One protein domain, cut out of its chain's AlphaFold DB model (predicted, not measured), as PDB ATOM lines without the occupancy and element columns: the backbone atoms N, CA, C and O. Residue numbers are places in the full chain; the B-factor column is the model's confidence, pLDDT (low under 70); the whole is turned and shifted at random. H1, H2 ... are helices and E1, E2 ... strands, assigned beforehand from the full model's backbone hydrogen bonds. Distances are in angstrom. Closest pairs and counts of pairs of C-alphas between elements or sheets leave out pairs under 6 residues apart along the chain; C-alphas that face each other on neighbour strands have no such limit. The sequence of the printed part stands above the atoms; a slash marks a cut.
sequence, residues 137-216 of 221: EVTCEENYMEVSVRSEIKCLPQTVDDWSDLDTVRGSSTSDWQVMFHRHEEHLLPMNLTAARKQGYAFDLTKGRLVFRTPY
ATOM      1  N   GLU A 137       1.695 -17.459 -18.739       95.06
ATOM      2  CA  GLU A 137       2.295 -18.651 -19.334       95.06
ATOM      3  C   GLU A 137       1.354 -19.255 -20.372       95.06
ATOM      4  O   GLU A 137       0.130 -19.151 -20.256       95.06
ATOM      5  N   VAL A 138       1.946 -19.849 -21.404       95.88
ATOM      6  CA  VAL A 138       1.241 -20.563 -22.465       95.88
ATOM      7  C   VAL A 138       1.835 -21.961 -22.543       95.88
ATOM      8  O   VAL A 138       3.047 -22.105 -22.696       95.88
ATOM      9  N   THR A 139       0.979 -22.968 -22.449       95.19
ATOM     10  CA  THR A 139       1.337 -24.381 -22.549       95.19
ATOM     11  C   THR A 139       0.600 -24.977 -23.737       95.19
ATOM     12  O   THR A 139      -0.627 -24.923 -23.796       95.19
ATOM     13  N   CYS A 140       1.340 -25.559 -24.674       96.12
ATOM     14  CA  CYS A 140       0.771 -26.320 -25.782       96.12
ATOM     15  C   CYS A 140       0.999 -27.800 -25.498       96.12
ATOM     16  O   CYS A 140       2.139 -28.259 -25.505       96.12
ATOM     17  N   GLU A 141      -0.078 -28.529 -25.241       95.94
ATOM     18  CA  GLU A 141      -0.037 -29.975 -25.054       95.94
ATOM     19  C   GLU A 141      -0.592 -30.679 -26.303       95.94
ATOM     20  O   GLU A 141      -1.044 -30.006 -27.224       95.94
ATOM     21  N   GLU A 142      -0.549 -32.013 -26.392       94.62
ATOM     22  CA  GLU A 142      -0.951 -32.749 -27.604       94.62
ATOM     23  C   GLU A 142      -2.427 -32.548 -28.012       94.62
ATOM     24  O   GLU A 142      -2.756 -32.644 -29.193       94.62
ATOM     25  N   ASN A 143      -3.330 -32.264 -27.066       95.31
ATOM     26  CA  ASN A 143      -4.777 -32.161 -27.312       95.31
ATOM     27  C   ASN A 143      -5.410 -30.804 -26.944       95.31
ATOM     28  O   ASN A 143      -6.607 -30.632 -27.185       95.31
ATOM     29  N   TYR A 144      -4.660 -29.856 -26.373       95.88
ATOM     30  CA  TYR A 144      -5.156 -28.513 -26.044       95.88
ATOM     31  C   TYR A 144      -4.027 -27.485 -25.907       95.88
ATOM     32  O   TYR A 144      -2.873 -27.833 -25.651       95.88
ATOM     33  N   MET A 145      -4.394 -26.207 -25.999       96.06
ATOM     34  CA  MET A 145      -3.590 -25.094 -25.492       96.06
ATOM     35  C   MET A 145      -4.164 -24.594 -24.173       96.06
ATOM     36  O   MET A 145      -5.384 -24.523 -24.008       96.06
ATOM     37  N   GLU A 146      -3.288 -24.210 -23.254       96.81
ATOM     38  CA  GLU A 146      -3.616 -23.573 -21.986       96.81
ATOM     39  C   GLU A 146      -2.889 -22.239 -21.871       96.81
ATOM     40  O   GLU A 146      -1.683 -22.146 -22.081       96.81
ATOM     41  N   VAL A 147      -3.627 -21.198 -21.506       95.56
ATOM     42  CA  VAL A 147      -3.078 -19.887 -21.175       95.56
ATOM     43  C   VAL A 147      -3.427 -19.601 -19.726       95.56
ATOM     44  O   VAL A 147      -4.602 -19.542 -19.372       95.56
ATOM     45  N   SER A 148      -2.414 -19.398 -18.890       94.19
ATOM     46  CA  SER A 148      -2.600 -19.009 -17.495       94.19
ATOM     47  C   SER A 148      -2.077 -17.594 -17.276       94.19
ATOM     48  O   SER A 148      -0.906 -17.289 -17.504       94.19
ATOM     49  N   VAL A 149      -2.946 -16.704 -16.816       93.50
ATOM     50  CA  VAL A 149      -2.620 -15.301 -16.546       93.50
ATOM     51  C   VAL A 149      -2.806 -15.050 -15.063       93.50
ATOM     52  O   VAL A 149      -3.819 -15.436 -14.484       93.50
ATOM     53  N   ARG A 150      -1.817 -14.424 -14.431       90.75
ATOM     54  CA  ARG A 150      -1.914 -13.949 -13.060       90.75
ATOM     55  C   ARG A 150      -3.086 -12.986 -12.982       90.75
ATOM     56  O   ARG A 150      -3.137 -11.980 -13.684       90.75
ATOM     57  N   SER A 151      -4.031 -13.333 -12.132       77.62
ATOM     58  CA  SER A 151      -5.173 -12.502 -11.841       77.62
ATOM     59  C   SER A 151      -4.695 -11.345 -10.969       77.62
ATOM     60  O   SER A 151      -4.246 -11.546  -9.842       77.62
ATOM     61  N   GLU A 152      -4.767 -10.125 -11.493       64.62
ATOM     62  CA  GLU A 152      -4.640  -8.908 -10.684       64.62
ATOM     63  C   GLU A 152      -5.992  -8.470 -10.112       64.62
ATOM     64  O   GLU A 152      -6.146  -7.309  -9.740       64.62
ATOM     65  N   ILE A 153      -6.992  -9.362 -10.066       54.28
ATOM     66  CA  ILE A 153      -8.341  -9.028  -9.601       54.28
ATOM     67  C   ILE A 153      -8.267  -8.627  -8.121       54.28
ATOM     68  O   ILE A 153      -8.361  -9.446  -7.213       54.28
ATOM     69  N   LYS A 154      -8.101  -7.321  -7.891       44.41
ATOM     70  CA  LYS A 154      -8.219  -6.623  -6.604       44.41
ATOM     71  C   LYS A 154      -9.677  -6.321  -6.254       44.41
ATOM     72  O   LYS A 154      -9.931  -5.513  -5.368       44.41
ATOM     73  N   CYS A 155     -10.642  -6.917  -6.954       43.19
ATOM     74  CA  CYS A 155     -12.067  -6.725  -6.698       43.19
ATOM     75  C   CYS A 155     -12.511  -7.531  -5.468       43.19
ATOM     76  O   CYS A 155     -13.396  -8.372  -5.552       43.19
ATOM     77  N   LEU A 156     -11.882  -7.276  -4.325       39.62
ATOM     78  CA  LEU A 156     -12.469  -7.545  -3.025       39.62
ATOM     79  C   LEU A 156     -12.754  -6.168  -2.412       39.62
ATOM     80  O   LEU A 156     -11.824  -5.359  -2.319       39.62
ATOM     81  N   PRO A 157     -13.994  -5.852  -2.006       35.81
ATOM     82  CA  PRO A 157     -14.202  -4.740  -1.094       35.81
ATOM     83  C   PRO A 157     -13.317  -4.998   0.129       35.81
ATOM     84  O   PRO A 157     -13.332  -6.097   0.683       35.81
ATOM     85  N   GLN A 158     -12.508  -4.014   0.514       38.12
ATOM     86  CA  GLN A 158     -11.651  -4.064   1.702       38.12
ATOM     87  C   GLN A 158     -12.500  -4.053   2.981       38.12
ATOM     88  O   GLN A 158     -12.448  -3.091   3.738       38.12
ATOM     89  N   THR A 159     -13.371  -5.038   3.208       43.34
ATOM     90  CA  THR A 159     -14.128  -5.137   4.464       43.34
ATOM     91  C   THR A 159     -14.771  -6.508   4.667       43.34
ATOM     92  O   THR A 159     -15.980  -6.588   4.826       43.34
ATOM     93  N   VAL A 160     -14.004  -7.602   4.701       38.28
ATOM     94  CA  VAL A 160     -14.481  -8.801   5.414       38.28
ATOM     95  C   VAL A 160     -13.294  -9.549   6.019       38.28
ATOM     96  O   VAL A 160     -12.502 -10.158   5.307       38.28
ATOM     97  N   ASP A 161     -13.169  -9.476   7.343       40.38
ATOM     98  CA  ASP A 161     -12.150 -10.157   8.162       40.38
ATOM     99  C   ASP A 161     -12.435 -11.662   8.360       40.38
ATOM    100  O   ASP A 161     -11.825 -12.308   9.213       40.38
ATOM    101  N   ASP A 162     -13.359 -12.245   7.590       36.72
ATOM    102  CA  ASP A 162     -13.789 -13.627   7.777       36.72
ATOM    103  C   ASP A 162     -13.384 -14.515   6.593       36.72
ATOM    104  O   ASP A 162     -13.840 -14.364   5.459       36.72
ATOM    105  N   TRP A 163     -12.506 -15.481   6.873       45.94
ATOM    106  CA  TRP A 163     -12.015 -16.487   5.923       45.94
ATOM    107  C   TRP A 163     -13.130 -17.381   5.352       45.94
ATOM    108  O   TRP A 163     -12.895 -18.099   4.377       45.94
ATOM    109  N   SER A 164     -14.328 -17.340   5.946       38.47
ATOM    110  CA  SER A 164     -15.524 -18.040   5.477       38.47
ATOM    111  C   SER A 164     -16.147 -17.415   4.215       38.47
ATOM    112  O   SER A 164     -16.827 -18.118   3.469       38.47
ATOM    113  N   ASP A 165     -15.851 -16.144   3.909       33.88
ATOM    114  CA  ASP A 165     -16.524 -15.397   2.835       33.88
ATOM    115  C   ASP A 165     -15.809 -15.452   1.469       33.88
ATOM    116  O   ASP A 165     -16.353 -15.057   0.433       33.88
ATOM    117  N   LEU A 166     -14.595 -16.013   1.422       39.78
ATOM    118  CA  LEU A 166     -13.839 -16.191   0.173       39.78
ATOM    119  C   LEU A 166     -14.478 -17.270  -0.726       39.78
ATOM    120  O   LEU A 166     -14.431 -17.166  -1.953       39.78
ATOM    121  N   ASP A 167     -15.136 -18.270  -0.132       41.62
ATOM    122  CA  ASP A 167     -15.941 -19.246  -0.880       41.62
ATOM    123  C   ASP A 167     -17.250 -18.645  -1.411       41.62
ATOM    124  O   ASP A 167     -17.688 -19.007  -2.505       41.62
ATOM    125  N   THR A 168     -17.818 -17.646  -0.728       34.84
ATOM    126  CA  THR A 168     -18.994 -16.904  -1.205       34.84
ATOM    127  C   THR A 168     -18.656 -16.029  -2.421       34.84
ATOM    128  O   THR A 168     -19.430 -15.963  -3.378       34.84
ATOM    129  N   VAL A 169     -17.459 -15.426  -2.467       39.62
ATOM    130  CA  VAL A 169     -16.981 -14.645  -3.631       39.62
ATOM    131  C   VAL A 169     -16.643 -15.535  -4.832       39.62
ATOM    132  O   VAL A 169     -16.871 -15.128  -5.969       39.62
ATOM    133  N   ARG A 170     -16.204 -16.784  -4.620       46.47
ATOM    134  CA  ARG A 170     -16.053 -17.780  -5.705       46.47
ATOM    135  C   ARG A 170     -17.370 -18.122  -6.400       46.47
ATOM    136  O   ARG A 170     -17.351 -18.517  -7.564       46.47
ATOM    137  N   GLY A 171     -18.496 -17.945  -5.707       41.66
ATOM    138  CA  GLY A 171     -19.847 -18.049  -6.263       41.66
ATOM    139  C   GLY A 171     -20.424 -16.735  -6.809       41.66
ATOM    140  O   GLY A 171     -21.446 -16.769  -7.495       41.66
ATOM    141  N   SER A 172     -19.794 -15.584  -6.549       41.06
ATOM    142  CA  SER A 172     -20.323 -14.266  -6.918       41.06
ATOM    143  C   SER A 172     -19.891 -13.847  -8.331       41.06
ATOM    144  O   SER A 172     -18.775 -13.400  -8.577       41.06
ATOM    145  N   SER A 173     -20.830 -14.034  -9.262       49.66
ATOM    146  CA  SER A 173     -20.927 -13.497 -10.627       49.66
ATOM    147  C   SER A 173     -19.732 -13.673 -11.580       49.66
ATOM    148  O   SER A 173     -19.223 -12.721 -12.172       49.66
ATOM    149  N   THR A 174     -19.377 -14.924 -11.897       53.19
ATOM    150  CA  THR A 174     -18.861 -15.199 -13.260       53.19
ATOM    151  C   THR A 174     -19.964 -15.087 -14.327       53.19
ATOM    152  O   THR A 174     -19.679 -15.164 -15.520       53.19
ATOM    153  N   SER A 175     -21.227 -14.891 -13.920       58.31
ATOM    154  CA  SER A 175     -22.377 -14.708 -14.812       58.31
ATOM    155  C   SER A 175     -22.253 -13.493 -15.728       58.31
ATOM    156  O   SER A 175     -22.720 -13.565 -16.862       58.31
ATOM    157  N   ASP A 176     -21.580 -12.429 -15.279       66.94
ATOM    158  CA  ASP A 176     -21.388 -11.208 -16.075       66.94
ATOM    159  C   ASP A 176     -20.154 -11.272 -16.988       66.94
ATOM    160  O   ASP A 176     -19.929 -10.378 -17.806       66.94
ATOM    161  N   TRP A 177     -19.334 -12.321 -16.872       75.44
ATOM    162  CA  TRP A 177     -18.103 -12.427 -17.645       75.44
ATOM    163  C   TRP A 177     -18.410 -12.778 -19.098       75.44
ATOM    164  O   TRP A 177     -19.102 -13.755 -19.409       75.44
ATOM    165  N   GLN A 178     -17.829 -11.986 -19.991       84.88
ATOM    166  CA  GLN A 178     -17.903 -12.180 -21.429       84.88
ATOM    167  C   GLN A 178     -16.519 -12.491 -21.987       84.88
ATOM    168  O   GLN A 178     -15.497 -12.016 -21.494       84.88
ATOM    169  N   VAL A 179     -16.505 -13.298 -23.036       86.06
ATOM    170  CA  VAL A 179     -15.326 -13.674 -23.803       86.06
ATOM    171  C   VAL A 179     -15.540 -13.213 -25.229       86.06
ATOM    172  O   VAL A 179     -16.594 -13.452 -25.814       86.06
ATOM    173  N   MET A 180     -14.524 -12.565 -25.783       87.38
ATOM    174  CA  MET A 180     -14.467 -12.169 -27.181       87.38
ATOM    175  C   MET A 180     -13.195 -12.757 -27.781       87.38
ATOM    176  O   MET A 180     -12.096 -12.525 -27.276       87.38
ATOM    177  N   PHE A 181     -13.355 -13.533 -28.849       87.31
ATOM    178  CA  PHE A 181     -12.237 -14.061 -29.616       87.31
ATOM    179  C   PHE A 181     -11.885 -13.084 -30.735       87.31
ATOM    180  O   PHE A 181     -12.758 -12.538 -31.412       87.31
ATOM    181  N   HIS A 182     -10.587 -12.854 -30.905       83.94
ATOM    182  CA  HIS A 182     -10.048 -11.979 -31.934       83.94
ATOM    183  C   HIS A 182      -9.362 -12.832 -32.994       83.94
ATOM    184  O   HIS A 182      -8.354 -13.480 -32.702       83.94
ATOM    185  N   ARG A 183      -9.883 -12.800 -34.219       79.69
ATOM    186  CA  ARG A 183      -9.203 -13.310 -35.411       79.69
ATOM    187  C   ARG A 183      -8.740 -12.107 -36.234       79.69
ATOM    188  O   ARG A 183      -9.270 -11.014 -36.078       79.69
ATOM    189  N   HIS A 184      -7.704 -12.263 -37.052       69.69
ATOM    190  CA  HIS A 184      -7.207 -11.163 -37.885       69.69
ATOM    191  C   HIS A 184      -8.366 -10.493 -38.651       69.69
ATOM    192  O   HIS A 184      -9.175 -11.203 -39.236       69.69
ATOM    193  N   GLU A 185      -8.462  -9.160 -38.575       66.62
ATOM    194  CA  GLU A 185      -9.525  -8.303 -39.150       66.62
ATOM    195  C   GLU A 185     -10.985  -8.590 -38.715       66.62
ATOM    196  O   GLU A 185     -11.864  -7.770 -38.978       66.62
ATOM    197  N   GLU A 186     -11.254  -9.666 -37.968       71.19
ATOM    198  CA  GLU A 186     -12.593 -10.075 -37.536       71.19
ATOM    199  C   GLU A 186     -12.698 -10.185 -36.006       71.19
ATOM    200  O   GLU A 186     -12.097 -11.039 -35.346       71.19
ATOM    201  N   HIS A 187     -13.528  -9.315 -35.432       69.00
ATOM    202  CA  HIS A 187     -13.942  -9.400 -34.037       69.00
ATOM    203  C   HIS A 187     -15.215 -10.234 -33.943       69.00
ATOM    204  O   HIS A 187     -16.262  -9.837 -34.458       69.00
ATOM    205  N   LEU A 188     -15.136 -11.378 -33.267       80.56
ATOM    206  CA  LEU A 188     -16.317 -12.192 -33.018       80.56
ATOM    207  C   LEU A 188     -17.175 -11.555 -31.923       80.56
ATOM    208  O   LEU A 188     -16.670 -10.869 -31.033       80.56
ATOM    209  N   LEU A 189     -18.489 -11.765 -31.993       83.19
ATOM    210  CA  LEU A 189     -19.402 -11.213 -30.995       83.19
ATOM    211  C   LEU A 189     -19.060 -11.766 -29.601       83.19
ATOM    212  O   LEU A 189     -18.849 -12.976 -29.468       83.19
ATOM    213  N   PRO A 190     -19.040 -10.914 -28.557       86.44
ATOM    214  CA  PRO A 190     -18.844 -11.377 -27.195       86.44
ATOM    215  C   PRO A 190     -19.879 -12.438 -26.822       86.44
ATOM    216  O   PRO A 190     -21.073 -12.296 -27.095       86.44
ATOM    217  N   MET A 191     -19.426 -13.491 -26.154       89.38
ATOM    218  CA  MET A 191     -20.276 -14.555 -25.636       89.38
ATOM    219  C   MET A 191     -20.053 -14.725 -24.137       89.38
ATOM    220  O   MET A 191     -18.962 -14.487 -23.626       89.38
ATOM    221  N   ASN A 192     -21.081 -15.151 -23.409       88.25
ATOM    222  CA  ASN A 192     -20.911 -15.480 -21.994       88.25
ATOM    223  C   ASN A 192     -20.119 -16.790 -21.817       88.25
ATOM    224  O   ASN A 192     -20.033 -17.621 -22.727       88.25
ATOM    225  N   LEU A 193     -19.580 -17.012 -20.616       85.25
ATOM    226  CA  LEU A 193     -18.788 -18.211 -20.312       85.25
ATOM    227  C   LEU A 193     -19.554 -19.525 -20.525       85.25
ATOM    228  O   LEU A 193     -18.956 -20.538 -20.880       85.25
ATOM    229  N   THR A 194     -20.872 -19.536 -20.324       86.50
ATOM    230  CA  THR A 194     -21.699 -20.730 -20.553       86.50
ATOM    231  C   THR A 194     -21.751 -21.098 -22.035       86.50
ATOM    232  O   THR A 194     -21.634 -22.274 -22.378       86.50
ATOM    233  N   ALA A 195     -21.904 -20.111 -22.918       88.75
ATOM    234  CA  ALA A 195     -21.856 -20.301 -24.361       88.75
ATOM    235  C   ALA A 195     -20.460 -20.753 -24.807       88.75
ATOM    236  O   ALA A 195     -20.359 -21.741 -25.531       88.75
ATOM    237  N   ALA A 196     -19.399 -20.128 -24.286       88.94
ATOM    238  CA  ALA A 196     -18.025 -20.531 -24.580       88.94
ATOM    239  C   ALA A 196     -17.750 -21.992 -24.161       88.94
ATOM    240  O   ALA A 196     -17.216 -22.773 -24.944       88.94
ATOM    241  N   ARG A 197     -18.218 -22.412 -22.977       88.25
ATOM    242  CA  ARG A 197     -18.120 -23.811 -22.514       88.25
ATOM    243  C   ARG A 197     -18.871 -24.794 -23.403       88.25
ATOM    244  O   ARG A 197     -18.365 -25.883 -23.663       88.25
ATOM    245  N   LYS A 198     -20.053 -24.420 -23.904       88.69
ATOM    246  CA  LYS A 198     -20.795 -25.239 -24.882       88.69
ATOM    247  C   LYS A 198     -20.040 -25.395 -26.202       88.69
ATOM    248  O   LYS A 198     -20.203 -26.419 -26.855       88.69
ATOM    249  N   GLN A 199     -19.216 -24.416 -26.562       88.06
ATOM    250  CA  GLN A 199     -18.329 -24.463 -27.724       88.06
ATOM    251  C   GLN A 199     -16.978 -25.134 -27.434       88.06
ATOM    252  O   GLN A 199     -16.114 -25.124 -28.292       88.06
ATOM    253  N   GLY A 200     -16.778 -25.725 -26.249       87.69
ATOM    254  CA  GLY A 200     -15.572 -26.490 -25.922       87.69
ATOM    255  C   GLY A 200     -14.453 -25.698 -25.244       87.69
ATOM    256  O   GLY A 200     -13.483 -26.310 -24.793       87.69
ATOM    257  N   TYR A 201     -14.599 -24.381 -25.094       90.94
ATOM    258  CA  TYR A 201     -13.649 -23.533 -24.377       90.94
ATOM    259  C   TYR A 201     -13.802 -23.672 -22.864       90.94
ATOM    260  O   TYR A 201     -14.906 -23.570 -22.327       90.94
ATOM    261  N   ALA A 202     -12.698 -23.849 -22.144       91.50
ATOM    262  CA  ALA A 202     -12.726 -23.953 -20.691       91.50
ATOM    263  C   ALA A 202     -12.082 -22.734 -20.030       91.50
ATOM    264  O   ALA A 202     -11.030 -22.259 -20.452       91.50
ATOM    265  N   PHE A 203     -12.726 -22.258 -18.968       90.31
ATOM    266  CA  PHE A 203     -12.260 -21.157 -18.133       90.31
ATOM    267  C   PHE A 203     -12.335 -21.585 -16.674       90.31
ATOM    268  O   PHE A 203     -13.407 -22.012 -16.218       90.31
ATOM    269  N   ASP A 204     -11.214 -21.446 -15.978       87.31
ATOM    270  CA  ASP A 204     -11.049 -21.746 -14.559       87.31
ATOM    271  C   ASP A 204     -10.398 -20.551 -13.849       87.31
ATOM    272  O   ASP A 204      -9.524 -19.883 -14.408       87.31
ATOM    273  N   LEU A 205     -10.847 -20.268 -12.630       83.62
ATOM    274  CA  LEU A 205     -10.349 -19.177 -11.806       83.62
ATOM    275  C   LEU A 205      -9.790 -19.762 -10.512       83.62
ATOM    276  O   LEU A 205     -10.527 -20.209  -9.633       83.62
ATOM    277  N   THR A 206      -8.469 -19.720 -10.377       79.88
ATOM    278  CA  THR A 206      -7.785 -20.057  -9.128       79.88
ATOM    279  C   THR A 206      -7.675 -18.815  -8.239       79.88
ATOM    280  O   THR A 206      -7.992 -17.700  -8.659       79.88
ATOM    281  N   LYS A 207      -7.178 -18.969  -6.999       75.25
ATOM    282  CA  LYS A 207      -6.900 -17.815  -6.117       75.25
ATOM    283  C   LYS A 207      -5.969 -16.783  -6.766       75.25
ATOM    284  O   LYS A 207      -6.082 -15.600  -6.471       75.25
ATOM    285  N   GLY A 208      -5.038 -17.236  -7.607       80.44
ATOM    286  CA  GLY A 208      -3.990 -16.397  -8.183       80.44
ATOM    287  C   GLY A 208      -4.114 -16.152  -9.681       80.44
ATOM    288  O   GLY A 208      -3.437 -15.254 -10.187       80.44
ATOM    289  N   ARG A 209      -4.918 -16.931 -10.424       89.38
ATOM    290  CA  ARG A 209      -4.848 -16.966 -11.895       89.38
ATOM    291  C   ARG A 209      -6.183 -17.222 -12.576       89.38
ATOM    292  O   ARG A 209      -6.994 -18.010 -12.107       89.38
ATOM    293  N   LEU A 210      -6.335 -16.612 -13.745       90.94
ATOM    294  CA  LEU A 210      -7.302 -17.017 -14.757       90.94
ATOM    295  C   LEU A 210      -6.627 -18.012 -15.701       90.94
ATOM    296  O   LEU A 210      -5.551 -17.732 -16.236       90.94
ATOM    297  N   VAL A 211      -7.266 -19.154 -15.920       93.44
ATOM    298  CA  VAL A 211      -6.788 -20.203 -16.817       93.44
ATOM    299  C   VAL A 211      -7.809 -20.405 -17.924       93.44
ATOM    300  O   VAL A 211      -8.975 -20.692 -17.669       93.44
ATOM    301  N   PHE A 212      -7.355 -20.253 -19.161       94.44
ATOM    302  CA  PHE A 212      -8.120 -20.514 -20.369       94.44
ATOM    303  C   PHE A 212      -7.572 -21.758 -21.058       94.44
ATOM    304  O   PHE A 212      -6.355 -21.892 -21.197       94.44
ATOM    305  N   ARG A 213      -8.453 -22.644 -21.526       94.50
ATOM    306  CA  ARG A 213      -8.084 -23.782 -22.369       94.50
ATOM    307  C   ARG A 213      -8.943 -23.857 -23.611       94.50
ATOM    308  O   ARG A 213     -10.162 -23.688 -23.554       94.50
ATOM    309  N   THR A 214      -8.297 -24.223 -24.705       93.94
ATOM    310  CA  THR A 214      -8.957 -24.569 -25.958       93.94
ATOM    311  C   THR A 214      -8.425 -25.914 -26.442       93.94
ATOM    312  O   THR A 214      -7.227 -26.030 -26.713       93.94
ATOM    313  N   PRO A 215      -9.271 -26.953 -26.550       93.88
ATOM    314  CA  PRO A 215      -8.911 -28.131 -27.328       93.88
ATOM    315  C   PRO A 215      -8.598 -27.717 -28.772       93.88
ATOM    316  O   PRO A 215      -9.155 -26.740 -29.272       93.88
ATOM    317  N   TYR A 216      -7.725 -28.435 -29.471       92.00
ATOM    318  CA  TYR A 216      -7.466 -28.098 -30.876       92.00
ATOM    319  C   TYR A 216      -8.694 -28.340 -31.759       92.00
ATOM    320  O   TYR A 216      -9.478 -29.260 -31.508       92.00
TER     321      TYR A 216
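What this domain is: This is residues 137 to 216 of the 221 residues of an uncharacterized protein of Gasterosteus aculeatus (UniProt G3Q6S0). A small four-stranded antiparallel sheet, made of two hairpins side by side, has two long loops attached, whose free-standing parts, residues 157 to 165 and 182 to 187, lengthen the whole: without them the body spans 36 by 26 by 18 A. The first loop leaves E2 and swings out, with residues 157 to 165 sticking out, before it comes back to the short helix H1; the second runs to the other end of the long axis, where residues 182 to 187 stick out, and returns to H2, which grazes the sheet at its edge strand E3. The printed part has 80 residues, with two named helices and four named strands in the order E1 E2 H1 H2 E3 E4, and the sheet runs E1 E2 E4 E3. The class is mixed, helices and strands, with 33 residues in named elements, under half of those printed. The whole is loose, with a radius of gyration of the C-alphas of 15.0 A, and elongated, spanning 45 by 27 by 22 A.

Where its parts are: E1, residues 137 to 140, begins at C-alpha 137 at (2.295, -18.651, -19.334). E2, residues 144 to 150, is 19.8 A long. H1 holds residues 166 to 170, with C-alpha 166 at (-13.839, -16.191, 0.173). H2 holds residues 193 to 198. E3, residues 202 to 205, is 10.4 A long. E4, residues 209 to 215, is 19.5 A long and ends at C-alpha 215 at (-8.911, -28.131, -27.328).

How they stand to each other: E1 and E2 form an antiparallel hairpin at 174 degrees, with N 139 and O 146 2.8 A apart, within hydrogen-bond range. E2 and E4 are antiparallel at 167 degrees, with N 147 and O 212 2.8 A apart. E3 and E4 form the other hairpin, antiparallel at 169 degrees, with N 211 and O 204 2.8 A apart. E1 and E3 are the edge strands. H2 is on the sheet but only grazes it, with its residues 193 to 197; the closest C-alphas of H2 and E3 are those of Ala 196 and Ala 202, 7.4 A apart. H1 is not on the sheet, and it is apart from H2. In H1 and H2 every O i to N i+4 pair is within hydrogen-bond range. Outside the named strands, residues 178 to 179 pair with 191 to 192, antiparallel, and residues 182 to 183 with 186 to 187, antiparallel.

The domain as a whole: The two C-alphas farthest apart, those of Asp 161 and Glu 185, are 47.4 A apart. The printed part has no cut. The links from E2 to H1, 15 residues, and from H1 to H2, 22 residues, are long. The mean pLDDT of the printed part is 74.1, and residues 152 to 176, 184 to 185 and 187 are under 70.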